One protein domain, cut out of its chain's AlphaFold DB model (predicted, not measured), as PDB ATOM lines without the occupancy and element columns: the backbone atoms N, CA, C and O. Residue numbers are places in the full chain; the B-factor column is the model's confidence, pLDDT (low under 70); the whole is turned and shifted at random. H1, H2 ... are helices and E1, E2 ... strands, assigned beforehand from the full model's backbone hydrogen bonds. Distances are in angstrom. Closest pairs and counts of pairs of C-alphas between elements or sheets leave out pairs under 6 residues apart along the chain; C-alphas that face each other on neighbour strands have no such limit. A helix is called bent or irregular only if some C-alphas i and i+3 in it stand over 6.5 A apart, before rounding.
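What this domain is: This is residues 298 to 472 of the 686 residues of an uncharacterized protein of Hydatigena taeniaeformis (UniProt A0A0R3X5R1). This is an elongated body with one long helix, H1, along one side; at one end the short hairpin of E3 and E4 sits between H2 on one side and H6 on the other, with H3 next to H6. Toward the other end the pair E1 and E2 and the short helix H4 are followed by loose loops and the irregular H5, and over half of the residues are in no named element. The printed part has 175 residues, with six named helices and four named strands in the order H1, H2, H3, E1, H4, H5, E2, E3, E4, H6; each of its two sheets, E1 - E2 and E3 - E4, has two antiparallel strands, and by its named elements the class is mostly helix. The whole is compact, with a radius of gyration of the C-alphas of 16.8 A, and it spans 56 by 35 by 27 A.

How they stand to each other: Start at the hairpin of E3, residues 433 to 436, and E4, residues 439 to 442, which are antiparallel at 151 degrees. Look there for N 434 and O 441, 2.9 A apart, and N 441 and O 434, 2.8 A apart, both within hydrogen-bond range. Residues 342 to 343 pair antiparallel with residues 434 to 435 of E3. Next find H6, residues 446 to 454: its closest C-alpha to E3 is that of Leu 449, 7.8 A from that of Ala 433. H3, residues 366 to 372, touches H6, closest at the C-alphas of Val 367 and Glu 448, 5.8 A apart; their lines are about perpendicular at 71 degrees, only just past steep. H2, residues 351 to 356, touches no helix; its closest C-alpha to E4 is that of Phe 354, 6.7 A from that of Met 440. Move on to E1, residues 387 to 389, and E2, residues 425 to 427, antiparallel at 160 degrees, where N 388 and O 426 are 2.8 A apart, within hydrogen-bond range. H4, residues 405 to 409, has its closest C-alpha to E1 at Thr 409, 5.8 A from that of Thr 388. H1, residues 311 to 337, touches H4 with residues 324 to 331 alone, closest at the C-alphas of His 328 and Ala 405, 4.8 A apart. H1 and E3 are near each other, with 5 pairs of C-alphas within 10 A. H5, residues 417 to 422, touches no helix and is irregular, with C-alphas 418 and 421 7.4 A apart. In H1, H2, H3, H4 and H6 every O i to N i+4 pair is within hydrogen-bond range; in H5 0 of 2 are, and 0 of 3 O i to N i+3 pairs.

Where its parts are: Find C-alpha 311 at (137.631, 156.872, 176.219); from there H1 runs 39.2 A to C-alpha 337 at (157.056, 156.211, 210.287). H6 covers 12.3 A and ends at C-alpha 454, at (160.405, 172.021, 205.367). H5 measures 10.6 A, H3 10.1 A, E3 10.1 A and E4 10.5 A; H2, H4, E1 and E2 are shorter.

The domain as a whole: The two C-alphas farthest apart are those of Leu 312 and Tyr 472, 56.4 A. The printed part has no cut. Its long links are H1 to H2, H3 to E1 and E1 to H4, and residues 455 to 472 after H6 have no named element. Mean pLDDT of the printed part is 80.0; look for values under 70 at residues 306 to 309 and 391 to 423, 37 residues.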
ATOM      1  N   HIS A 298     133.733 163.726 202.639       71.88
ATOM      2  CA  HIS A 298     135.085 163.185 202.763       71.88
ATOM      3  C   HIS A 298     136.014 163.894 201.759       71.88
ATOM      4  O   HIS A 298     135.944 163.706 200.547       71.88
ATOM      5  N   SER A 299     136.900 164.755 202.258       75.25
ATOM      6  CA  SER A 299     137.649 165.693 201.409       75.25
ATOM      7  C   SER A 299     138.542 164.981 200.376       75.25
ATOM      8  O   SER A 299     139.457 164.238 200.744       75.25
ATOM      9  N   GLY A 300     138.323 165.257 199.084       73.38
ATOM     10  CA  GLY A 300     139.164 164.790 197.974       73.38
ATOM     11  C   GLY A 300     138.995 163.324 197.552       73.38
ATOM     12  O   GLY A 300     139.788 162.849 196.741       73.38
ATOM     13  N   THR A 301     137.988 162.599 198.060       78.62
ATOM     14  CA  THR A 301     137.734 161.189 197.681       78.62
ATOM     15  C   THR A 301     137.014 161.025 196.341       78.62
ATOM     16  O   THR A 301     137.266 160.052 195.625       78.62
ATOM     17  N   LEU A 302     136.181 161.989 195.941       80.00
ATOM     18  CA  LEU A 302     135.502 162.003 194.642       80.00
ATOM     19  C   LEU A 302     136.206 162.961 193.676       80.00
ATOM     20  O   LEU A 302     136.583 164.071 194.050       80.00
ATOM     21  N   THR A 303     136.397 162.517 192.439       78.88
ATOM     22  CA  THR A 303     136.975 163.319 191.358       78.88
ATOM     23  C   THR A 303     136.195 163.039 190.091       78.88
ATOM     24  O   THR A 303     136.142 161.892 189.653       78.88
ATOM     25  N   ASP A 304     135.614 164.088 189.522       76.81
ATOM     26  CA  ASP A 304     134.940 164.011 188.233       76.81
ATOM     27  C   ASP A 304     135.993 164.056 187.119       76.81
ATOM     28  O   ASP A 304     136.887 164.907 187.114       76.81
ATOM     29  N   ILE A 305     135.918 163.100 186.192       75.00
ATOM     30  CA  ILE A 305     136.818 163.015 185.041       75.00
ATOM     31  C   ILE A 305     135.986 163.305 183.792       75.00
ATOM     32  O   ILE A 305     135.165 162.461 183.425       75.00
ATOM     33  N   PRO A 306     136.180 164.460 183.131       67.56
ATOM     34  CA  PRO A 306     135.470 164.758 181.895       67.56
ATOM     35  C   PRO A 306     135.911 163.783 180.797       67.56
ATOM     36  O   PRO A 306     137.111 163.574 180.575       67.56
ATOM     37  N   ALA A 307     134.928 163.174 180.134       64.69
ATOM     38  CA  ALA A 307     135.118 162.163 179.092       64.69
ATOM     39  C   ALA A 307     135.048 162.722 177.658       64.69
ATOM     40  O   ALA A 307     135.114 161.955 176.702       64.69
ATOM     41  N   GLU A 308     134.962 164.047 177.512       62.09
ATOM     42  CA  GLU A 308     134.736 164.750 176.239       62.09
ATOM     43  C   GLU A 308     135.834 164.487 175.187       62.09
ATOM     44  O   GLU A 308     135.569 164.506 173.990       62.09
ATOM     45  N   ASP A 309     137.046 164.132 175.627       62.12
ATOM     46  CA  ASP A 309     138.216 163.880 174.769       62.12
ATOM     47  C   ASP A 309     138.369 162.404 174.325       62.12
ATOM     48  O   ASP A 309     139.426 161.991 173.833       62.12
ATOM     49  N   GLY A 310     137.344 161.573 174.549       70.44
ATOM     50  CA  GLY A 310     137.322 160.149 174.204       70.44
ATOM     51  C   GLY A 310     137.838 159.198 175.297       70.44
ATOM     52  O   GLY A 310     138.605 159.556 176.199       70.44
ATOM     53  N   THR A 311     137.442 157.923 175.196       75.69
ATOM     54  CA  THR A 311     137.631 156.872 176.219       75.69
ATOM     55  C   THR A 311     139.081 156.714 176.681       75.69
ATOM     56  O   THR A 311     139.355 156.566 177.872       75.69
ATOM     57  N   LEU A 312     140.044 156.759 175.754       74.56
ATOM     58  CA  LEU A 312     141.466 156.585 176.072       74.56
ATOM     59  C   LEU A 312     142.031 157.751 176.889       74.56
ATOM     60  O   LEU A 312     142.892 157.538 177.745       74.56
ATOM     61  N   VAL A 313     141.568 158.976 176.637       73.81
ATOM     62  CA  VAL A 313     141.993 160.159 177.392       73.81
ATOM     63  C   VAL A 313     141.384 160.121 178.791       73.81
ATOM     64  O   VAL A 313     142.110 160.314 179.768       73.81
ATOM     65  N   ALA A 314     140.103 159.760 178.904       76.25
ATOM     66  CA  ALA A 314     139.440 159.546 180.189       76.25
ATOM     67  C   ALA A 314     140.152 158.472 181.035       76.25
ATOM     68  O   ALA A 314     140.453 158.700 182.207       76.25
ATOM     69  N   LEU A 315     140.533 157.338 180.432       77.50
ATOM     70  CA  LEU A 315     141.299 156.279 181.103       77.50
ATOM     71  C   LEU A 315     142.695 156.741 181.547       77.50
ATOM     72  O   LEU A 315     143.143 156.392 182.639       77.50
ATOM     73  N   LYS A 316     143.389 157.559 180.743       76.38
ATOM     74  CA  LYS A 316     144.673 158.161 181.144       76.38
ATOM     75  C   LYS A 316     144.501 159.119 182.323       76.38
ATOM     76  O   LYS A 316     145.268 159.022 183.278       76.38
ATOM     77  N   LYS A 317     143.491 159.997 182.287       77.19
ATOM     78  CA  LYS A 317     143.129 160.913 183.387       77.19
ATOM     79  C   LYS A 317     142.795 160.125 184.672       77.19
ATOM     80  O   LYS A 317     143.263 160.477 185.757       77.19
ATOM     81  N   ALA A 318     142.069 159.013 184.548       80.12
ATOM     82  CA  ALA A 318     141.736 158.098 185.643       80.12
ATOM     83  C   ALA A 318     142.970 157.421 186.246       80.12
ATOM     84  O   ALA A 318     143.173 157.449 187.464       80.12
ATOM     85  N   LEU A 319     143.836 156.858 185.404       78.00
ATOM     86  CA  LEU A 319     145.082 156.246 185.853       78.00
ATOM     87  C   LEU A 319     145.996 157.279 186.528       78.00
ATOM     88  O   LEU A 319     146.602 156.986 187.558       78.00
ATOM     89  N   LEU A 320     146.051 158.506 186.007       77.06
ATOM     90  CA  LEU A 320     146.814 159.601 186.601       77.06
ATOM     91  C   LEU A 320     146.314 159.960 188.005       77.06
ATOM     92  O   LEU A 320     147.097 160.045 188.946       77.06
ATOM     93  N   THR A 321     145.001 160.109 188.156       81.06
ATOM     94  CA  THR A 321     144.360 160.406 189.445       81.06
ATOM     95  C   THR A 321     144.600 159.283 190.453       81.06
ATOM     96  O   THR A 321     144.943 159.530 191.608       81.06
ATOM     97  N   THR A 322     144.499 158.030 190.005       80.50
ATOM     98  CA  THR A 322     144.721 156.852 190.854       80.50
ATOM     99  C   THR A 322     146.171 156.759 191.316       80.50
ATOM    100  O   THR A 322     146.439 156.608 192.505       80.50
ATOM    101  N   THR A 323     147.121 156.892 190.387       78.12
ATOM    102  CA  THR A 323     148.559 156.862 190.696       78.12
ATOM    103  C   THR A 323     148.966 158.018 191.606       78.12
ATOM    104  O   THR A 323     149.746 157.807 192.535       78.12
ATOM    105  N   HIS A 324     148.383 159.206 191.415       80.06
ATOM    106  CA  HIS A 324     148.569 160.344 192.307       80.06
ATOM    107  C   HIS A 324     148.120 160.044 193.745       80.06
ATOM    108  O   HIS A 324     148.896 160.218 194.686       80.06
ATOM    109  N   ARG A 325     146.900 159.521 193.919       80.75
ATOM    110  CA  ARG A 325     146.361 159.151 195.238       80.75
ATOM    111  C   ARG A 325     147.175 158.047 195.906       80.75
ATOM    112  O   ARG A 325     147.464 158.130 197.098       80.75
ATOM    113  N   MET A 326     147.603 157.037 195.146       80.38
ATOM    114  CA  MET A 326     148.489 155.989 195.662       80.38
ATOM    115  C   MET A 326     149.814 156.576 196.160       80.38
ATOM    116  O   MET A 326     150.264 156.220 197.249       80.38
ATOM    117  N   ALA A 327     150.412 157.508 195.412       79.00
ATOM    118  CA  ALA A 327     151.621 158.205 195.844       79.00
ATOM    119  C   ALA A 327     151.386 159.006 197.136       79.00
ATOM    120  O   ALA A 327     152.236 158.978 198.024       79.00
ATOM    121  N   HIS A 328     150.221 159.648 197.277       80.75
ATOM    122  CA  HIS A 328     149.841 160.398 198.479       80.75
ATOM    123  C   HIS A 328     149.756 159.503 199.720       80.75
ATOM    124  O   HIS A 328     150.442 159.750 200.713       80.75
ATOM    125  N   VAL A 329     149.045 158.374 199.620       83.56
ATOM    126  CA  VAL A 329     148.941 157.380 200.704       83.56
ATOM    127  C   VAL A 329     150.308 156.788 201.059       83.56
ATOM    128  O   VAL A 329     150.636 156.621 202.238       83.56
ATOM    129  N   MET A 330     151.134 156.477 200.057       83.06
ATOM    130  CA  MET A 330     152.482 155.947 200.276       83.06
ATOM    131  C   MET A 330     153.398 156.968 200.965       83.06
ATOM    132  O   MET A 330     154.136 156.600 201.883       83.06
ATOM    133  N   GLU A 331     153.348 158.237 200.558       82.94
ATOM    134  CA  GLU A 331     154.115 159.323 201.169       82.94
ATOM    135  C   GLU A 331     153.662 159.577 202.610       82.94
ATOM    136  O   GLU A 331     154.504 159.642 203.509       82.94
ATOM    137  N   TYR A 332     152.350 159.617 202.849       86.25
ATOM    138  CA  TYR A 332     151.767 159.703 204.185       86.25
ATOM    139  C   TYR A 332     152.286 158.564 205.078       86.25
ATOM    140  O   TYR A 332     152.892 158.806 206.123       86.25
ATOM    141  N   ALA A 333     152.173 157.305 204.640       86.06
ATOM    142  CA  ALA A 333     152.645 156.153 205.412       86.06
ATOM    143  C   ALA A 333     154.167 156.182 205.674       86.06
ATOM    144  O   ALA A 333     154.628 155.795 206.754       86.06
ATOM    145  N   ALA A 334     154.963 156.638 204.702       86.31
ATOM    146  CA  ALA A 334     156.415 156.741 204.826       86.31
ATOM    147  C   ALA A 334     156.851 157.858 205.788       86.31
ATOM    148  O   ALA A 334     157.790 157.668 206.569       86.31
ATOM    149  N   ASN A 335     156.181 159.008 205.741       87.00
ATOM    150  CA  ASN A 335     156.461 160.157 206.596       87.00
ATOM    151  C   ASN A 335     155.966 159.932 208.029       87.00
ATOM    152  O   ASN A 335     156.677 160.311 208.962       87.00
ATOM    153  N   ASN A 336     154.857 159.209 208.215       85.62
ATOM    154  CA  ASN A 336     154.340 158.845 209.536       85.62
ATOM    155  C   ASN A 336     155.376 158.039 210.332       85.62
ATOM    156  O   ASN A 336     155.728 158.379 211.460       85.62
ATOM    157  N   LYS A 337     155.981 157.028 209.691       86.31
ATOM    158  CA  LYS A 337     157.056 156.211 210.287       86.31
ATOM    159  C   LYS A 337     158.300 157.019 210.671       86.31
ATOM    160  O   LYS A 337     159.068 156.579 211.520       86.31
ATOM    161  N   LYS A 338     158.531 158.163 210.020       86.81
ATOM    162  CA  LYS A 338     159.700 159.034 210.225       86.81
ATOM    163  C   LYS A 338     159.384 160.280 211.058       86.81
ATOM    164  O   LYS A 338     160.260 161.134 211.172       86.81
ATOM    165  N   SER A 339     158.162 160.409 211.583       85.50
ATOM    166  CA  SER A 339     157.682 161.610 212.286       85.50
ATOM    167  C   SER A 339     157.916 162.902 211.488       85.50
ATOM    168  O   SER A 339     158.289 163.936 212.035       85.50
ATOM    169  N   ARG A 340     157.741 162.831 210.164       88.44
ATOM    170  CA  ARG A 340     157.814 163.983 209.258       88.44
ATOM    171  C   ARG A 340     156.421 164.576 209.044       88.44
ATOM    172  O   ARG A 340     155.443 163.849 209.198       88.44
ATOM    173  N   PRO A 341     156.315 165.870 208.696       89.75
ATOM    174  CA  PRO A 341     155.028 166.457 208.350       89.75
ATOM    175  C   PRO A 341     154.458 165.783 207.094       89.75
ATOM    176  O   PRO A 341     155.200 165.385 206.195       89.75
ATOM    177  N   MET A 342     153.140 165.610 207.073       90.06
ATOM    178  CA  MET A 342     152.412 164.843 206.063       90.06
ATOM    179  C   MET A 342     151.251 165.649 205.519       90.06
ATOM    180  O   MET A 342     150.448 166.153 206.299       90.06
ATOM    181  N   SER A 343     151.122 165.746 204.196       87.75
ATOM    182  CA  SER A 343     149.893 166.299 203.625       87.75
ATOM    183  C   SER A 343     148.734 165.372 203.978       87.75
ATOM    184  O   SER A 343     148.890 164.154 203.929       87.75
ATOM    185  N   VAL A 344     147.588 165.943 204.339       88.75
ATOM    186  CA  VAL A 344     146.335 165.186 204.514       88.75
ATOM    187  C   VAL A 344     145.303 165.526 203.445       88.75
ATOM    188  O   VAL A 344     144.147 165.111 203.541       88.75
ATOM    189  N   SER A 345     145.718 166.265 202.410       83.62
ATOM    190  CA  SER A 345     144.886 166.492 201.233       83.62
ATOM    191  C   SER A 345     144.476 165.144 200.640       83.62
ATOM    192  O   SER A 345     145.321 164.281 200.475       83.62
ATOM    193  N   GLU A 346     143.202 164.943 200.304       82.50
ATOM    194  CA  GLU A 346     142.760 163.746 199.556       82.50
ATOM    195  C   GLU A 346     142.864 162.413 200.327       82.50
ATOM    196  O   GLU A 346     142.646 161.348 199.758       82.50
ATOM    197  N   MET A 347     143.109 162.449 201.645       84.00
ATOM    198  CA  MET A 347     143.117 161.256 202.508       84.00
ATOM    199  C   MET A 347     141.708 160.788 202.922       84.00
ATOM    200  O   MET A 347     141.584 159.912 203.779       84.00
ATOM    201  N   GLY A 348     140.646 161.386 202.367       82.19
ATOM    202  CA  GLY A 348     139.259 161.033 202.682       82.19
ATOM    203  C   GLY A 348     138.870 161.337 204.131       82.19
ATOM    204  O   GLY A 348     138.058 160.630 204.713       82.19
ATOM    205  N   LEU A 349     139.473 162.355 204.749       85.12
ATOM    206  CA  LEU A 349     139.118 162.763 206.108       85.12
ATOM    207  C   LEU A 349     137.831 163.590 206.099       85.12
ATOM    208  O   LEU A 349     137.689 164.530 205.313       85.12
ATOM    209  N   THR A 350     136.928 163.278 207.028       85.94
ATOM    210  CA  THR A 350     135.785 164.151 207.334       85.94
ATOM    211  C   THR A 350     136.238 165.371 208.130       85.94
ATOM    212  O   THR A 350     137.181 165.295 208.928       85.94
ATOM    213  N   MET A 351     135.518 166.487 208.004       86.25
ATOM    214  CA  MET A 351     135.795 167.679 208.818       86.25
ATOM    215  C   MET A 351     135.707 167.393 210.321       86.25
ATOM    216  O   MET A 351     136.564 167.836 211.080       86.25
ATOM    217  N   GLY A 352     134.764 166.551 210.754       86.75
ATOM    218  CA  GLY A 352     134.664 166.147 212.159       86.75
ATOM    219  C   GLY A 352     135.865 165.327 212.657       86.75
ATOM    220  O   GLY A 352     136.254 165.444 213.818       86.75
ATOM    221  N   GLN A 353     136.489 164.499 211.810       89.50
ATOM    222  CA  GLN A 353     137.740 163.806 212.161       89.50
ATOM    223  C   GLN A 353     138.930 164.766 212.206       89.50
ATOM    224  O   GLN A 353     139.791 164.624 213.077       89.50
ATOM    225  N   PHE A 354     138.968 165.735 211.291       90.62
ATOM    226  CA  PHE A 354     139.992 166.773 211.257       90.62
ATOM    227  C   PHE A 354     139.961 167.627 212.534       90.62
ATOM    228  O   PHE A 354     140.976 167.753 213.219       90.62
ATOM    229  N   GLU A 355     138.784 168.136 212.907       90.62
ATOM    230  CA  GLU A 355     138.590 168.998 214.079       90.62
ATOM    231  C   GLU A 355     138.949 168.297 215.399       90.62
ATOM    232  O   GLU A 355     139.529 168.915 216.288       90.62
ATOM    233  N   LYS A 356     138.712 166.982 215.515       92.75
ATOM    234  CA  LYS A 356     139.107 166.189 216.699       92.75
ATOM    235  C   LYS A 356     140.615 166.166 216.955       92.75
ATOM    236  O   LYS A 356     141.029 165.949 218.091       92.75
ATOM    237  N   LYS A 357     141.429 166.328 215.910       93.00
ATOM    238  CA  LYS A 357     142.897 166.317 215.987       93.00
ATOM    239  C   LYS A 357     143.506 167.697 215.743       93.00
ATOM    240  O   LYS A 357     144.710 167.784 215.508       93.00
ATOM    241  N   ILE A 358     142.707 168.762 215.762       93.19
ATOM    242  CA  ILE A 358     143.197 170.100 215.448       93.19
ATOM    243  C   ILE A 358     144.290 170.531 216.438       93.19
ATOM    244  O   ILE A 358     144.218 170.264 217.640       93.19
ATOM    245  N   GLY A 359     145.351 171.131 215.909       91.19
ATOM    246  CA  GLY A 359     146.496 171.588 216.686       91.19
ATOM    247  C   GLY A 359     146.221 172.871 217.470       91.19
ATOM    248  O   GLY A 359     145.129 173.433 217.438       91.19
ATOM    249  N   GLU A 360     147.252 173.382 218.146       90.50
ATOM    250  CA  GLU A 360     147.168 174.566 219.018       90.50
ATOM    251  C   GLU A 360     146.769 175.854 218.283       90.50
ATOM    252  O   GLU A 360     146.338 176.814 218.913       90.50
ATOM    253  N   PHE A 361     146.919 175.888 216.958       90.25
ATOM    254  CA  PHE A 361     146.572 177.042 216.128       90.25
ATOM    255  C   PHE A 361     145.123 177.021 215.619       90.25
ATOM    256  O   PHE A 361     144.695 177.976 214.972       90.25
ATOM    257  N   GLY A 362     144.353 175.964 215.901       90.94
ATOM    258  CA  GLY A 362     142.983 175.846 215.406       90.94
ATOM    259  C   GLY A 362     142.928 175.939 213.876       90.94
ATOM    260  O   GLY A 362     143.650 175.232 213.173       90.94
ATOM    261  N   ASN A 363     142.086 176.840 213.365       91.19
ATOM    262  CA  ASN A 363     141.953 177.110 211.930       91.19
ATOM    263  C   ASN A 363     142.938 178.168 211.402       91.19
ATOM    264  O   ASN A 363     142.960 178.424 210.200       91.19
ATOM    265  N   TYR A 364     143.763 178.772 212.260       93.69
ATOM    266  CA  TYR A 364     144.695 179.818 211.848       93.69
ATOM    267  C   TYR A 364     145.995 179.237 211.298       93.69
ATOM    268  O   TYR A 364     146.506 178.232 211.790       93.69
ATOM    269  N   CYS A 365     146.581 179.912 210.307       94.44
ATOM    270  CA  CYS A 365     147.858 179.492 209.733       94.44
ATOM    271  C   CYS A 365     149.045 179.761 210.690       94.44
ATOM    272  O   CYS A 365     149.384 180.931 210.911       94.44
ATOM    273  N   PRO A 366     149.786 178.728 211.152       94.25
ATOM    274  CA  PRO A 366     150.948 178.918 212.030       94.25
ATOM    275  C   PRO A 366     152.068 179.742 211.376       94.25
ATOM    276  O   PRO A 366     152.737 180.545 212.025       94.25
ATOM    277  N   VAL A 367     152.267 179.564 210.065       93.56
ATOM    278  CA  VAL A 367     153.352 180.211 209.309       93.56
ATOM    279  C   VAL A 367     153.111 181.711 209.156       93.56
ATOM    280  O   VAL A 367     154.015 182.503 209.420       93.56
ATOM    281  N   ARG A 368     151.889 182.115 208.776       93.25
ATOM    282  CA  ARG A 368     151.516 183.537 208.663       93.25
ATOM    283  C   ARG A 368     151.600 184.247 209.999       93.25
ATOM    284  O   ARG A 368     152.152 185.342 210.075       93.25
ATOM    285  N   PHE A 369     151.145 183.591 211.058       92.81
ATOM    286  CA  PHE A 369     151.216 184.159 212.390       92.81
ATOM    287  C   PHE A 369     152.668 184.366 212.855       92.81
ATOM    288  O   PHE A 369     153.026 185.440 213.346       92.81
ATOM    289  N   ALA A 370     153.538 183.377 212.635       91.62
ATOM    290  CA  ALA A 370     154.939 183.457 213.032       91.62
ATOM    291  C   ALA A 370     155.746 184.501 212.237       91.62
ATOM    292  O   ALA A 370     156.522 185.246 212.837       91.62
ATOM    293  N   GLU A 371     155.590 184.558 210.909       92.00
ATOM    294  CA  GLU A 371     156.418 185.417 210.045       92.00
ATOM    295  C   GLU A 371     155.852 186.830 209.865       92.00
ATOM    296  O   GLU A 371     156.616 187.795 209.883       92.00
ATOM    297  N   ASN A 372     154.528 186.967 209.729       90.94
ATOM    298  CA  ASN A 372     153.880 188.235 209.384       90.94
ATOM    299  C   ASN A 372     153.124 188.883 210.545       90.94
ATOM    300  O   ASN A 372     152.641 190.005 210.368       90.94
ATOM    301  N   ASP A 373     152.998 188.202 211.691       90.62
ATOM    302  CA  ASP A 373     152.110 188.631 212.778       90.62
ATOM    303  C   ASP A 373     150.688 188.850 212.234       90.62
ATOM    304  O   ASP A 373     150.173 189.964 212.209       90.62
ATOM    305  N   GLU A 374     150.117 187.803 211.641       92.88
ATOM    306  CA  GLU A 374     148.859 187.860 210.893       92.88
ATOM    307  C   GLU A 374     147.987 186.653 211.265       92.88
ATOM    308  O   GLU A 374     148.391 185.503 211.069       92.88
ATOM    309  N   LEU A 375     146.801 186.910 211.824       93.12
ATOM    310  CA  LEU A 375     145.769 185.907 212.091       93.12
ATOM    311  C   LEU A 375     144.994 185.619 210.802       93.12
ATOM    312  O   LEU A 375     143.938 186.188 210.548       93.12
ATOM    313  N   PHE A 376     145.551 184.737 209.980       92.88
ATOM    314  CA  PHE A 376     144.924 184.300 208.738       92.88
ATOM    315  C   PHE A 376     144.056 183.061 208.998       92.88
ATOM    316  O   PHE A 376     144.602 182.001 209.321       92.88
ATOM    317  N   ASP A 377     142.732 183.200 208.901       91.81
ATOM    318  CA  ASP A 377     141.768 182.117 209.143       91.81
ATOM    319  C   ASP A 377     141.599 181.248 207.890       91.81
ATOM    320  O   ASP A 377     140.939 181.629 206.927       91.81
ATOM    321  N   CYS A 378     142.191 180.053 207.908       90.50
ATOM    322  CA  CYS A 378     142.184 179.117 206.784       90.50
ATOM    323  C   CYS A 378     140.864 178.350 206.615       90.50
ATOM    324  O   CYS A 378     140.838 177.351 205.897       90.50
ATOM    325  N   ARG A 379     139.804 178.719 207.340       87.81
ATOM    326  CA  ARG A 379     138.443 178.240 207.070       87.81
ATOM    327  C   ARG A 379     137.712 179.171 206.104       87.81
ATOM    328  O   ARG A 379     136.993 178.696 205.236       87.81
ATOM    329  N   GLU A 380     137.916 180.473 206.263       84.75
ATOM    330  CA  GLU A 380     137.225 181.517 205.501       84.75
ATOM    331  C   GLU A 380     138.069 182.013 204.315       84.75
ATOM    332  O   GLU A 380     137.534 182.372 203.269       84.75
ATOM    333  N   GLU A 381     139.399 182.023 204.454       87.44
ATOM    334  CA  GLU A 381     140.316 182.654 203.504       87.44
ATOM    335  C   GLU A 381     141.369 181.671 202.976       87.44
ATOM    336  O   GLU A 381     141.916 180.844 203.709       87.44
ATOM    337  N   HIS A 382     141.702 181.790 201.686       84.94
ATOM    338  CA  HIS A 382     142.689 180.944 201.010       84.94
ATOM    339  C   HIS A 382     143.492 181.761 199.993       84.94
ATOM    340  O   HIS A 382     142.935 182.566 199.252       84.94
ATOM    341  N   THR A 383     144.809 181.545 199.916       87.69
ATOM    342  CA  THR A 383     145.677 182.255 198.947       87.69
ATOM    343  C   THR A 383     145.754 181.575 197.576       87.69
ATOM    344  O   THR A 383     146.383 182.095 196.655       87.69
ATOM    345  N   ALA A 384     145.142 180.398 197.442       85.75
ATOM    346  CA  ALA A 384     145.026 179.633 196.208       85.75
ATOM    347  C   ALA A 384     143.763 178.743 196.264       85.75
ATOM    348  O   ALA A 384     143.266 178.478 197.359       85.75
ATOM    349  N   PRO A 385     143.251 178.257 195.119       85.19
ATOM    350  CA  PRO A 385     142.027 177.449 195.067       85.19
ATOM    351  C   PRO A 385     142.120 176.153 195.887       85.19
ATOM    352  O   PRO A 385     143.169 175.507 195.897       85.19
ATOM    353  N   LEU A 386     141.020 175.710 196.501       86.62
ATOM    354  CA  LEU A 386     140.908 174.427 197.223       86.62
ATOM    355  C   LEU A 386     140.698 173.231 196.280       86.62
ATOM    356  O   LEU A 386     139.855 172.364 196.484       86.62
ATOM    357  N   VAL A 387     141.478 173.199 195.206       84.06
ATOM    358  CA  VAL A 387     141.472 172.132 194.207       84.06
ATOM    359  C   VAL A 387     142.917 171.694 193.992       84.06
ATOM    360  O   VAL A 387     143.822 172.530 193.962       84.06
ATOM    361  N   THR A 388     143.180 170.405 193.835       81.62
ATOM    362  CA  THR A 388     144.466 169.917 193.320       81.62
ATOM    363  C   THR A 388     144.336 169.722 191.814       81.62
ATOM    364  O   THR A 388     143.403 169.069 191.350       81.62
ATOM    365  N   ARG A 389     145.259 170.303 191.040       78.19
ATOM    366  CA  ARG A 389     145.363 170.090 189.590       78.19
ATOM    367  C   ARG A 389     146.462 169.081 189.311       78.19
ATOM    368  O   ARG A 389     147.601 169.289 189.731       78.19
ATOM    369  N   LEU A 390     146.117 168.013 188.601       76.06
ATOM    370  CA  LEU A 390     147.093 167.061 188.074       76.06
ATOM    371  C   LEU A 390     147.531 167.475 186.667       76.06
ATOM    372  O   LEU A 390     146.764 168.143 185.979       76.06
ATOM    373  N   PRO A 391     148.754 167.122 186.232       65.56
ATOM    374  CA  PRO A 391     149.216 167.443 184.883       65.56
ATOM    375  C   PRO A 391     148.355 166.737 183.813       65.56
ATOM    376  O   PRO A 391     147.740 165.712 184.082       65.56
ATOM    377  N   GLY A 392     148.243 167.306 182.609       60.75
ATOM    378  CA  GLY A 392     147.300 166.823 181.590       60.75
ATOM    379  C   GLY A 392     147.654 165.436 181.041       60.75
ATOM    380  O   GLY A 392     148.762 164.934 181.246       60.75
ATOM    381  N   ALA A 393     146.733 164.816 180.298       55.59
ATOM    382  CA  ALA A 393     146.879 163.446 179.777       55.59
ATOM    383  C   ALA A 393     148.092 163.227 178.840       55.59
ATOM    384  O   ALA A 393     148.522 162.087 178.649       55.59
ATOM    385  N   GLU A 394     148.654 164.298 178.270       53.59
ATOM    386  CA  GLU A 394     149.875 164.264 177.449       53.59
ATOM    387  C   GLU A 394     151.171 164.164 178.271       53.59
ATOM    388  O   GLU A 394     152.230 163.819 177.746       53.59
ATOM    389  N   SER A 395     151.105 164.408 179.584       52.19
ATOM    390  CA  SER A 395     152.229 164.160 180.485       52.19
ATOM    391  C   SER A 395     152.376 162.647 180.712       52.19
ATOM    392  O   SER A 395     151.679 162.019 181.501       52.19
ATOM    393  N   TYR A 396     153.251 162.021 179.926       44.16
ATOM    394  CA  TYR A 396     153.445 160.570 179.875       44.16
ATOM    395  C   TYR A 396     153.599 159.916 181.268       44.16
ATOM    396  O   TYR A 396     154.616 160.071 181.952       44.16
ATOM    397  N   LEU A 397     152.609 159.088 181.623       42.25
ATOM    398  CA  LEU A 397     152.518 158.242 182.825       42.25
ATOM    399  C   LEU A 397     153.791 157.453 183.229       42.25
ATOM    400  O   LEU A 397     153.972 157.265 184.428       42.25
ATOM    401  N   PRO A 398     154.708 157.010 182.339       36.75
ATOM    402  CA  PRO A 398     155.904 156.270 182.766       36.75
ATOM    403  C   PRO A 398     157.048 157.152 183.297       36.75
ATOM    404  O   PRO A 398     157.948 156.639 183.956       36.75
ATOM    405  N   ASN A 399     157.040 158.459 183.002       38.16
ATOM    406  CA  ASN A 399     158.098 159.403 183.400       38.16
ATOM    407  C   ASN A 399     157.638 160.433 184.433       38.16
ATOM    408  O   ASN A 399     158.465 161.217 184.911       38.16
ATOM    409  N   ALA A 400     156.354 160.431 184.798       41.16
ATOM    410  CA  ALA A 400     155.878 161.175 185.946       41.16
ATOM    411  C   ALA A 400     156.504 160.554 187.199       41.16
ATOM    412  O   ALA A 400     155.988 159.620 187.810       41.16
ATOM    413  N   ARG A 401     157.683 161.064 187.560       42.91
ATOM    414  CA  ARG A 401     158.256 160.943 188.892       42.91
ATOM    415  C   ARG A 401     157.280 161.610 189.861       42.91
ATOM    416  O   ARG A 401     157.523 162.731 190.292       42.91
ATOM    417  N   TYR A 402     156.184 160.939 190.206       50.97
ATOM    418  CA  TYR A 402     155.352 161.286 191.354       50.97
ATOM    419  C   TYR A 402     156.146 160.950 192.621       50.97
ATOM    420  O   TYR A 402     155.837 160.029 193.368       50.97
ATOM    421  N   ASN A 403     157.257 161.664 192.806       49.03
ATOM    422  CA  ASN A 403     158.177 161.514 193.923       49.03
ATOM    423  C   ASN A 403     157.618 162.163 195.194       49.03
ATOM    424  O   ASN A 403     158.132 161.893 196.277       49.03
ATOM    425  N   SER A 404     156.597 163.016 195.065       58.19
ATOM    426  CA  SER A 404     155.802 163.491 196.190       58.19
ATOM    427  C   SER A 404     154.412 163.908 195.720       58.19
ATOM    428  O   SER A 404     154.267 164.603 194.712       58.19
ATOM    429  N   ALA A 405     153.387 163.507 196.458       62.38
ATOM    430  CA  ALA A 405     152.057 164.071 196.307       62.38
ATOM    431  C   ALA A 405     152.014 165.521 196.817       62.38
ATOM    432  O   ALA A 405     151.221 166.332 196.356       62.38
ATOM    433  N   PHE A 406     152.954 165.888 197.688       68.38
ATOM    434  CA  PHE A 406     153.171 167.261 198.128       68.38
ATOM    435  C   PHE A 406     153.455 168.262 196.988       68.38
ATOM    436  O   PHE A 406     153.055 169.429 197.081       68.38
ATOM    437  N   GLU A 407     154.126 167.858 195.904       68.00
ATOM    438  CA  GLU A 407     154.393 168.757 194.774       68.00
ATOM    439  C   GLU A 407     153.096 169.246 194.113       68.00
ATOM    440  O   GLU A 407     152.969 170.452 193.917       68.00
ATOM    441  N   SER A 408     152.097 168.385 193.875       68.25
ATOM    442  CA  SER A 408     150.810 168.811 193.289       68.25
ATOM    443  C   SER A 408     150.016 169.711 194.243       68.25
ATOM    444  O   SER A 408     149.460 170.740 193.845       68.25
ATOM    445  N   THR A 409     150.019 169.378 195.536       64.94
ATOM    446  CA  THR A 409     149.312 170.135 196.568       64.94
ATOM    447  C   THR A 409     149.905 171.533 196.743       64.94
ATOM    448  O   THR A 409     149.174 172.504 196.940       64.94
ATOM    449  N   SER A 410     151.228 171.659 196.612       64.88
ATOM    450  CA  SER A 410     151.955 172.917 196.783       64.88
ATOM    451  C   SER A 410     152.013 173.789 195.521       64.88
ATOM    452  O   SER A 410     152.551 174.895 195.572       64.88
ATOM    453  N   LEU A 411     151.486 173.366 194.369       68.94
ATOM    454  CA  LEU A 411     151.511 174.199 193.160       68.94
ATOM    455  C   LEU A 411     150.650 175.463 193.304       68.94
ATOM    456  O   LEU A 411     149.478 175.415 193.686       68.94
ATOM    457  N   ARG A 412     151.236 176.608 192.941       64.38
ATOM    458  CA  ARG A 412     150.496 177.854 192.724       64.38
ATOM    459  C   ARG A 412     149.928 177.838 191.315       64.38
ATOM    460  O   ARG A 412     150.690 177.717 190.364       64.38
ATOM    461  N   TYR A 413     148.617 177.992 191.198       68.88
ATOM    462  CA  TYR A 413     147.947 178.193 189.920       68.88
ATOM    463  C   TYR A 413     146.655 178.994 190.135       68.88
ATOM    464  O   TYR A 413     146.046 178.917 191.206       68.88
ATOM    465  N   THR A 414     146.256 179.765 189.125       61.72
ATOM    466  CA  THR A 414     144.940 180.410 189.030       61.72
ATOM    467  C   THR A 414     143.981 179.489 188.286       61.72
ATOM    468  O   THR A 414     144.405 178.679 187.458       61.72
ATOM    469  N   VAL A 415     142.687 179.552 188.611       56.50
ATOM    470  CA  VAL A 415     141.678 178.818 187.838       56.50
ATOM    471  C   VAL A 415     141.429 179.579 186.543       56.50
ATOM    472  O   VAL A 415     140.522 180.399 186.477       56.50
ATOM    473  N   ASP A 416     142.241 179.325 185.525       54.09
ATOM    474  CA  ASP A 416     141.900 179.748 184.168       54.09
ATOM    475  C   ASP A 416     140.821 178.783 183.654       54.09
ATOM    476  O   ASP A 416     141.025 177.565 183.638       54.09
ATOM    477  N   ILE A 417     139.640 179.330 183.343       53.81
ATOM    478  CA  ILE A 417     138.432 178.573 182.960       53.81
ATOM    479  C   ILE A 417     138.662 177.818 181.641       53.81
ATOM    480  O   ILE A 417     138.110 176.745 181.451       53.81
ATOM    481  N   SER A 418     139.534 178.333 180.768       56.06
ATOM    482  CA  SER A 418     139.841 177.735 179.463       56.06
ATOM    483  C   SER A 418     140.676 176.450 179.522       56.06
ATOM    484  O   SER A 418     140.706 175.721 178.540       56.06
ATOM    485  N   ASP A 419     141.351 176.175 180.645       51.88
ATOM    486  CA  ASP A 419     142.257 175.022 180.814       51.88
ATOM    487  C   ASP A 419     141.662 173.909 181.704       51.88
ATOM    488  O   ASP A 419     142.343 172.920 182.009       51.88
ATOM    489  N   ALA A 420     140.414 174.083 182.158       52.44
ATOM    490  CA  ALA A 420     139.744 173.181 183.095       52.44
ATOM    491  C   ALA A 420     139.477 171.784 182.500       52.44
ATOM    492  O   ALA A 420     139.497 170.784 183.215       52.44
ATOM    493  N   ASP A 421     139.324 171.692 181.182       53.09
ATOM    494  CA  ASP A 421     138.888 170.449 180.532       53.09
ATOM    495  C   ASP A 421     140.059 169.474 180.278       53.09
ATOM    496  O   ASP A 421     139.891 168.254 180.176       53.09
ATOM    497  N   LEU A 422     141.295 169.987 180.288       57.88
ATOM    498  CA  LEU A 422     142.515 169.235 179.970       57.88
ATOM    499  C   LEU A 422     143.110 168.460 181.166       57.88
ATOM    500  O   LEU A 422     143.926 167.550 180.967       57.88
ATOM    501  N   HIS A 423     142.710 168.778 182.404       68.50
ATOM    502  CA  HIS A 423     143.398 168.348 183.627       68.50
ATOM    503  C   HIS A 423     142.439 167.741 184.666       68.50
ATOM    504  O   HIS A 423     141.390 168.317 184.932       68.50
ATOM    505  N   PRO A 424     142.789 166.621 185.332       74.44
ATOM    506  CA  PRO A 424     142.005 166.146 186.470       74.44
ATOM    507  C   PRO A 424     142.017 167.156 187.628       74.44
ATOM    508  O   PRO A 424     143.085 167.598 188.075       74.44
ATOM    509  N   HIS A 425     140.826 167.485 188.132       78.12
ATOM    510  CA  HIS A 425     140.605 168.404 189.247       78.12
ATOM    511  C   HIS A 425     140.108 167.657 190.481       78.12
ATOM    512  O   HIS A 425     139.040 167.057 190.463       78.12
ATOM    513  N   ILE A 426     140.853 167.735 191.582       81.19
ATOM    514  CA  ILE A 426     140.481 167.084 192.842       81.19
ATOM    515  C   ILE A 426     140.043 168.161 193.844       81.19
ATOM    516  O   ILE A 426     140.907 168.820 194.430       81.19
ATOM    517  N   PRO A 427     138.732 168.402 194.031       80.62
ATOM    518  CA  PRO A 427     138.249 169.383 194.998       80.62
ATOM    519  C   PRO A 427     138.467 168.874 196.428       80.62
ATOM    520  O   PRO A 427     138.104 167.746 196.766       80.62
ATOM    521  N   THR A 428     139.101 169.686 197.274       85.56
ATOM    522  CA  THR A 428     139.436 169.296 198.647       85.56
ATOM    523  C   THR A 428     139.659 170.516 199.545       85.56
ATOM    524  O   THR A 428     140.637 171.252 199.412       85.56
ATOM    525  N   ASP A 429     138.793 170.683 200.542       85.19
ATOM    526  CA  ASP A 429     138.887 171.742 201.561       85.19
ATOM    527  C   ASP A 429     140.103 171.578 202.491       85.19
ATOM    528  O   ASP A 429     140.477 172.475 203.253       85.19
ATOM    529  N   LEU A 430     140.723 170.397 202.455       89.19
ATOM    530  CA  LEU A 430     141.942 170.050 203.179       89.19
ATOM    531  C   LEU A 430     143.190 170.136 202.294       89.19
ATOM    532  O   LEU A 430     144.234 169.603 202.666       89.19
ATOM    533  N   ARG A 431     143.122 170.820 201.140       88.88
ATOM    534  CA  ARG A 431     144.274 170.988 200.237       88.88
ATOM    535  C   ARG A 431     145.522 171.449 200.985       88.88
ATOM    536  O   ARG A 431     146.578 170.858 200.841       88.88
ATOM    537  N   PHE A 432     145.412 172.480 201.814       91.06
ATOM    538  CA  PHE A 432     146.558 173.057 202.527       91.06
ATOM    539  C   PHE A 432     146.668 172.584 203.980       91.06
ATOM    540  O   PHE A 432     147.204 173.299 204.833       91.06
ATOM    541  N   ALA A 433     146.140 171.395 204.275       92.25
ATOM    542  CA  ALA A 433     146.177 170.799 205.598       92.25
ATOM    543  C   ALA A 433     147.330 169.796 205.747       92.25
ATOM    544  O   ALA A 433     147.681 169.059 204.823       92.25
ATOM    545  N   VAL A 434     147.907 169.754 206.946       93.12
ATOM    546  CA  VAL A 434     149.078 168.939 207.278       93.12
ATOM    547  C   VAL A 434     148.913 168.270 208.634       93.12
ATOM    548  O   VAL A 434     148.472 168.897 209.596       93.12
ATOM    549  N   GLU A 435     149.318 167.008 208.723       92.81
ATOM    550  CA  GLU A 435     149.485 166.289 209.979       92.81
ATOM    551  C   GLU A 435     150.953 166.307 210.408       92.81
ATOM    552  O   GLU A 435     151.857 165.987 209.631       92.81
ATOM    553  N   TYR A 436     151.203 166.653 211.668       92.88
ATOM    554  CA  TYR A 436     152.521 166.560 212.281       92.88
ATOM    555  C   TYR A 436     152.389 166.205 213.765       92.88
ATOM    556  O   TYR A 436     151.617 166.826 214.496       92.88
ATOM    557  N   ASN A 437     153.131 165.187 214.213       89.69
ATOM    558  CA  ASN A 437     153.086 164.654 215.584       89.69
ATOM    559  C   ASN A 437     151.660 164.331 216.086       89.69
ATOM    560  O   ASN A 437     151.326 164.581 217.244       89.69
ATOM    561  N   GLY A 438     150.809 163.788 215.207       89.06
ATOM    562  CA  GLY A 438     149.432 163.390 215.524       89.06
ATOM    563  C   GLY A 438     148.427 164.543 215.642       89.06
ATOM    564  O   GLY A 438     147.277 164.299 216.007       89.06
ATOM    565  N   LYS A 439     148.847 165.780 215.340       93.25
ATOM    566  CA  LYS A 439     147.998 166.976 215.300       93.25
ATOM    567  C   LYS A 439     147.860 167.497 213.874       93.25
ATOM    568  O   LYS A 439     148.791 167.389 213.078       93.25
ATOM    569  N   MET A 440     146.708 168.085 213.586       94.38
ATOM    570  CA  MET A 440     146.329 168.626 212.286       94.38
ATOM    571  C   MET A 440     146.440 170.151 212.280       94.38
ATOM    572  O   MET A 440     145.969 170.811 213.204       94.38
ATOM    573  N   TYR A 441     147.014 170.720 211.224       94.31
ATOM    574  CA  TYR A 441     147.159 172.166 211.053       94.31
ATOM    575  C   TYR A 441     146.701 172.587 209.660       94.31
ATOM    576  O   TYR A 441     146.891 171.851 208.690       94.31
ATOM    577  N   ARG A 442     146.138 173.793 209.551       93.69
ATOM    578  CA  ARG A 442     145.858 174.441 208.264       93.69
ATOM    579  C   ARG A 442     146.962 175.431 207.914       93.69
ATOM    580  O   ARG A 442     147.546 176.075 208.785       93.69
ATOM    581  N   THR A 443     147.244 175.572 206.627       93.38
ATOM    582  CA  THR A 443     148.138 176.610 206.109       93.38
ATOM    583  C   THR A 443     147.404 177.472 205.088       93.38
ATOM    584  O   THR A 443     146.497 176.999 204.411       93.38
ATOM    585  N   ALA A 444     147.772 178.753 204.992       92.19
ATOM    586  CA  ALA A 444     147.063 179.732 204.157       92.19
ATOM    587  C   ALA A 444     147.134 179.423 202.651       92.19
ATOM    588  O   ALA A 444     146.366 179.965 201.852       92.19
ATOM    589  N   GLY A 445     148.083 178.581 202.247       91.12
ATOM    590  CA  GLY A 445     148.239 178.159 200.871       91.12
ATOM    591  C   GLY A 445     149.582 177.496 200.594       91.12
ATOM    592  O   GLY A 445     150.247 177.015 201.513       91.12
ATOM    593  N   PRO A 446     149.991 177.451 199.317       89.25
ATOM    594  CA  PRO A 446     151.077 176.592 198.869       89.25
ATOM    595  C   PRO A 446     152.453 176.953 199.441       89.25
ATOM    596  O   PRO A 446     153.216 176.054 199.781       89.25
ATOM    597  N   GLU A 447     152.798 178.237 199.579       90.94
ATOM    598  CA  GLU A 447     154.128 178.609 200.097       90.94
ATOM    599  C   GLU A 447     154.230 178.404 201.599       90.94
ATOM    600  O   GLU A 447     155.257 177.958 202.107       90.94
ATOM    601  N   GLU A 448     153.159 178.719 202.317       93.19
ATOM    602  CA  GLU A 448     153.039 178.462 203.740       93.19
ATOM    603  C   GLU A 448     153.103 176.957 204.012       93.19
ATOM    604  O   GLU A 448     153.852 176.535 204.893       93.19
ATOM    605  N   LEU A 449     152.424 176.142 203.196       91.69
ATOM    606  CA  LEU A 449     152.522 174.685 203.245       91.69
ATOM    607  C   LEU A 449     153.966 174.221 203.018       91.69
ATOM    608  O   LEU A 449     154.474 173.415 203.795       91.69
ATOM    609  N   ARG A 450     154.671 174.761 202.010       90.38
ATOM    610  CA  ARG A 450     156.082 174.413 201.761       90.38
ATOM    611  C   ARG A 450     156.993 174.760 202.922       90.38
ATOM    612  O   ARG A 450     157.810 173.938 203.334       90.38
ATOM    613  N   LYS A 451     156.849 175.968 203.463       92.62
ATOM    614  CA  LYS A 451     157.618 176.430 204.621       92.62
ATOM    615  C   LYS A 451     157.381 175.532 205.831       92.62
ATOM    616  O   LYS A 451     158.347 175.163 206.496       92.62
ATOM    617  N   PHE A 452     156.126 175.169 206.090       93.00
ATOM    618  CA  PHE A 452     155.763 174.288 207.196       93.00
ATOM    619  C   PHE A 452     156.325 172.875 207.006       93.00
ATOM    620  O   PHE A 452     156.937 172.339 207.923       93.00
ATOM    621  N   MET A 453     156.193 172.293 205.812       89.81
ATOM    622  CA  MET A 453     156.714 170.953 205.501       89.81
ATOM    623  C   MET A 453     158.243 170.874 205.595       89.81
ATOM    624  O   MET A 453     158.787 169.840 205.976       89.81
ATOM    625  N   ALA A 454     158.950 171.964 205.278       91.31
ATOM    626  CA  ALA A 454     160.405 172.021 205.367       91.31
ATOM    627  C   ALA A 454     160.922 172.078 206.816       91.31
ATOM    628  O   ALA A 454     161.954 171.476 207.117       91.31
ATOM    629  N   ASN A 455     160.247 172.815 207.704       91.00
ATOM    630  CA  ASN A 455     160.643 172.936 209.108       91.00
ATOM    631  C   ASN A 455     159.436 173.270 210.012       91.00
ATOM    632  O   ASN A 455     159.230 174.444 210.336       91.00
ATOM    633  N   PRO A 456     158.637 172.267 210.427       91.94
ATOM    634  CA  PRO A 456     157.421 172.500 211.211       91.94
ATOM    635  C   PRO A 456     157.733 172.979 212.632       91.94
ATOM    636  O   PRO A 456     157.011 173.816 213.169       91.94
ATOM    637  N   GLU A 457     158.841 172.520 213.225       91.06
ATOM    638  CA  GLU A 457     159.231 172.867 214.597       91.06
ATOM    639  C   GLU A 457     159.420 174.380 214.778       91.06
ATOM    640  O   GLU A 457     159.008 174.927 215.793       91.06
ATOM    641  N   LYS A 458     159.920 175.094 213.757       92.31
ATOM    642  CA  LYS A 458     160.053 176.564 213.777       92.31
ATOM    643  C   LYS A 458     158.727 177.287 214.061       92.31
ATOM    644  O   LYS A 458     158.741 178.378 214.630       92.31
ATOM    645  N   TYR A 459     157.602 176.719 213.624       92.00
ATOM    646  CA  TYR A 459     156.280 177.350 213.695       92.00
ATOM    647  C   TYR A 459     155.407 176.801 214.825       92.00
ATOM    648  O   TYR A 459     154.366 177.388 215.110       92.00
ATOM    649  N   LEU A 460     155.816 175.709 215.478       91.69
ATOM    650  CA  LEU A 460     155.038 175.040 216.520       91.69
ATOM    651  C   LEU A 460     155.686 175.161 217.913       91.69
ATOM    652  O   LEU A 460     156.915 175.174 218.037       91.69
ATOM    653  N   PRO A 461     154.894 175.232 218.998       84.81
ATOM    654  CA  PRO A 461     155.424 175.152 220.356       84.81
ATOM    655  C   PRO A 461     156.187 173.829 220.571       84.81
ATOM    656  O   PRO A 461     155.741 172.789 220.085       84.81
ATOM    657  N   PRO A 462     157.321 173.815 221.300       82.44
ATOM    658  CA  PRO A 462     157.874 174.895 222.127       82.44
ATOM    659  C   PRO A 462     158.858 175.841 221.412       82.44
ATOM    660  O   PRO A 462     159.298 176.809 222.024       82.44
ATOM    661  N   GLN A 463     159.252 175.569 220.164       82.69
ATOM    662  CA  GLN A 463     160.254 176.379 219.450       82.69
ATOM    663  C   GLN A 463     159.656 177.637 218.801       82.69
ATOM    664  O   GLN A 463     160.389 178.588 218.516       82.69
ATOM    665  N   ALA A 464     158.337 177.670 218.593       83.31
ATOM    666  CA  ALA A 464     157.634 178.847 218.106       83.31
ATOM    667  C   ALA A 464     157.835 180.054 219.032       83.31
ATOM    668  O   ALA A 464     157.563 180.002 220.230       83.31
ATOM    669  N   LEU A 465     158.237 181.183 218.443       80.50
ATOM    670  CA  LEU A 465     158.368 182.462 219.152       80.50
ATOM    671  C   LEU A 465     157.024 183.013 219.642       80.50
ATOM    672  O   LEU A 465     156.992 183.825 220.564       80.50
ATOM    673  N   LYS A 466     155.929 182.618 218.988       82.06
ATOM    674  CA  LYS A 466     154.578 183.099 219.262       82.06
ATOM    675  C   LYS A 466     153.625 181.920 219.354       82.06
ATOM    676  O   LYS A 466     153.666 181.015 218.524       82.06
ATOM    677  N   THR A 467     152.747 181.971 220.342       85.94
ATOM    678  CA  THR A 467     151.618 181.055 220.499       85.94
ATOM    679  C   THR A 467     150.336 181.771 220.115       85.94
ATOM    680  O   THR A 467     150.260 182.997 220.235       85.94
ATOM    681  N   LEU A 468     149.333 181.018 219.662       87.56
ATOM    682  CA  LEU A 468     148.018 181.589 219.401       87.56
ATOM    683  C   LEU A 468     147.488 182.270 220.685       87.56
ATOM    684  O   LEU A 468     147.665 181.708 221.773       87.56
ATOM    685  N   PRO A 469     146.899 183.478 220.591       86.94
ATOM    686  CA  PRO A 469     146.224 184.112 221.719       86.94
ATOM    687  C   PRO A 469     145.075 183.255 222.262       86.94
ATOM    688  O   PRO A 469     144.564 182.375 221.569       86.94
ATOM    689  N   ASP A 470     144.657 183.540 223.496       86.56
ATOM    690  CA  ASP A 470     143.481 182.902 224.094       86.56
ATOM    691  C   ASP A 470     142.202 183.241 223.312       86.56
ATOM    692  O   ASP A 470     142.129 184.258 222.621       86.56
ATOM    693  N   GLU A 471     141.162 182.418 223.448       85.00
ATOM    694  CA  GLU A 471     139.927 182.532 222.664       85.00
ATOM    695  C   GLU A 471     139.241 183.903 222.815       85.00
ATOM    696  O   GLU A 471     138.602 184.402 221.886       85.00
ATOM    697  N   TYR A 472     139.399 184.545 223.977       83.25
ATOM    698  CA  TYR A 472     138.881 185.888 224.247       83.25
ATOM    699  C   TYR A 472     139.601 186.998 223.455       83.25
ATOM    700  O   TYR A 472     139.001 188.031 223.136       83.25
TER     701      TYR A 472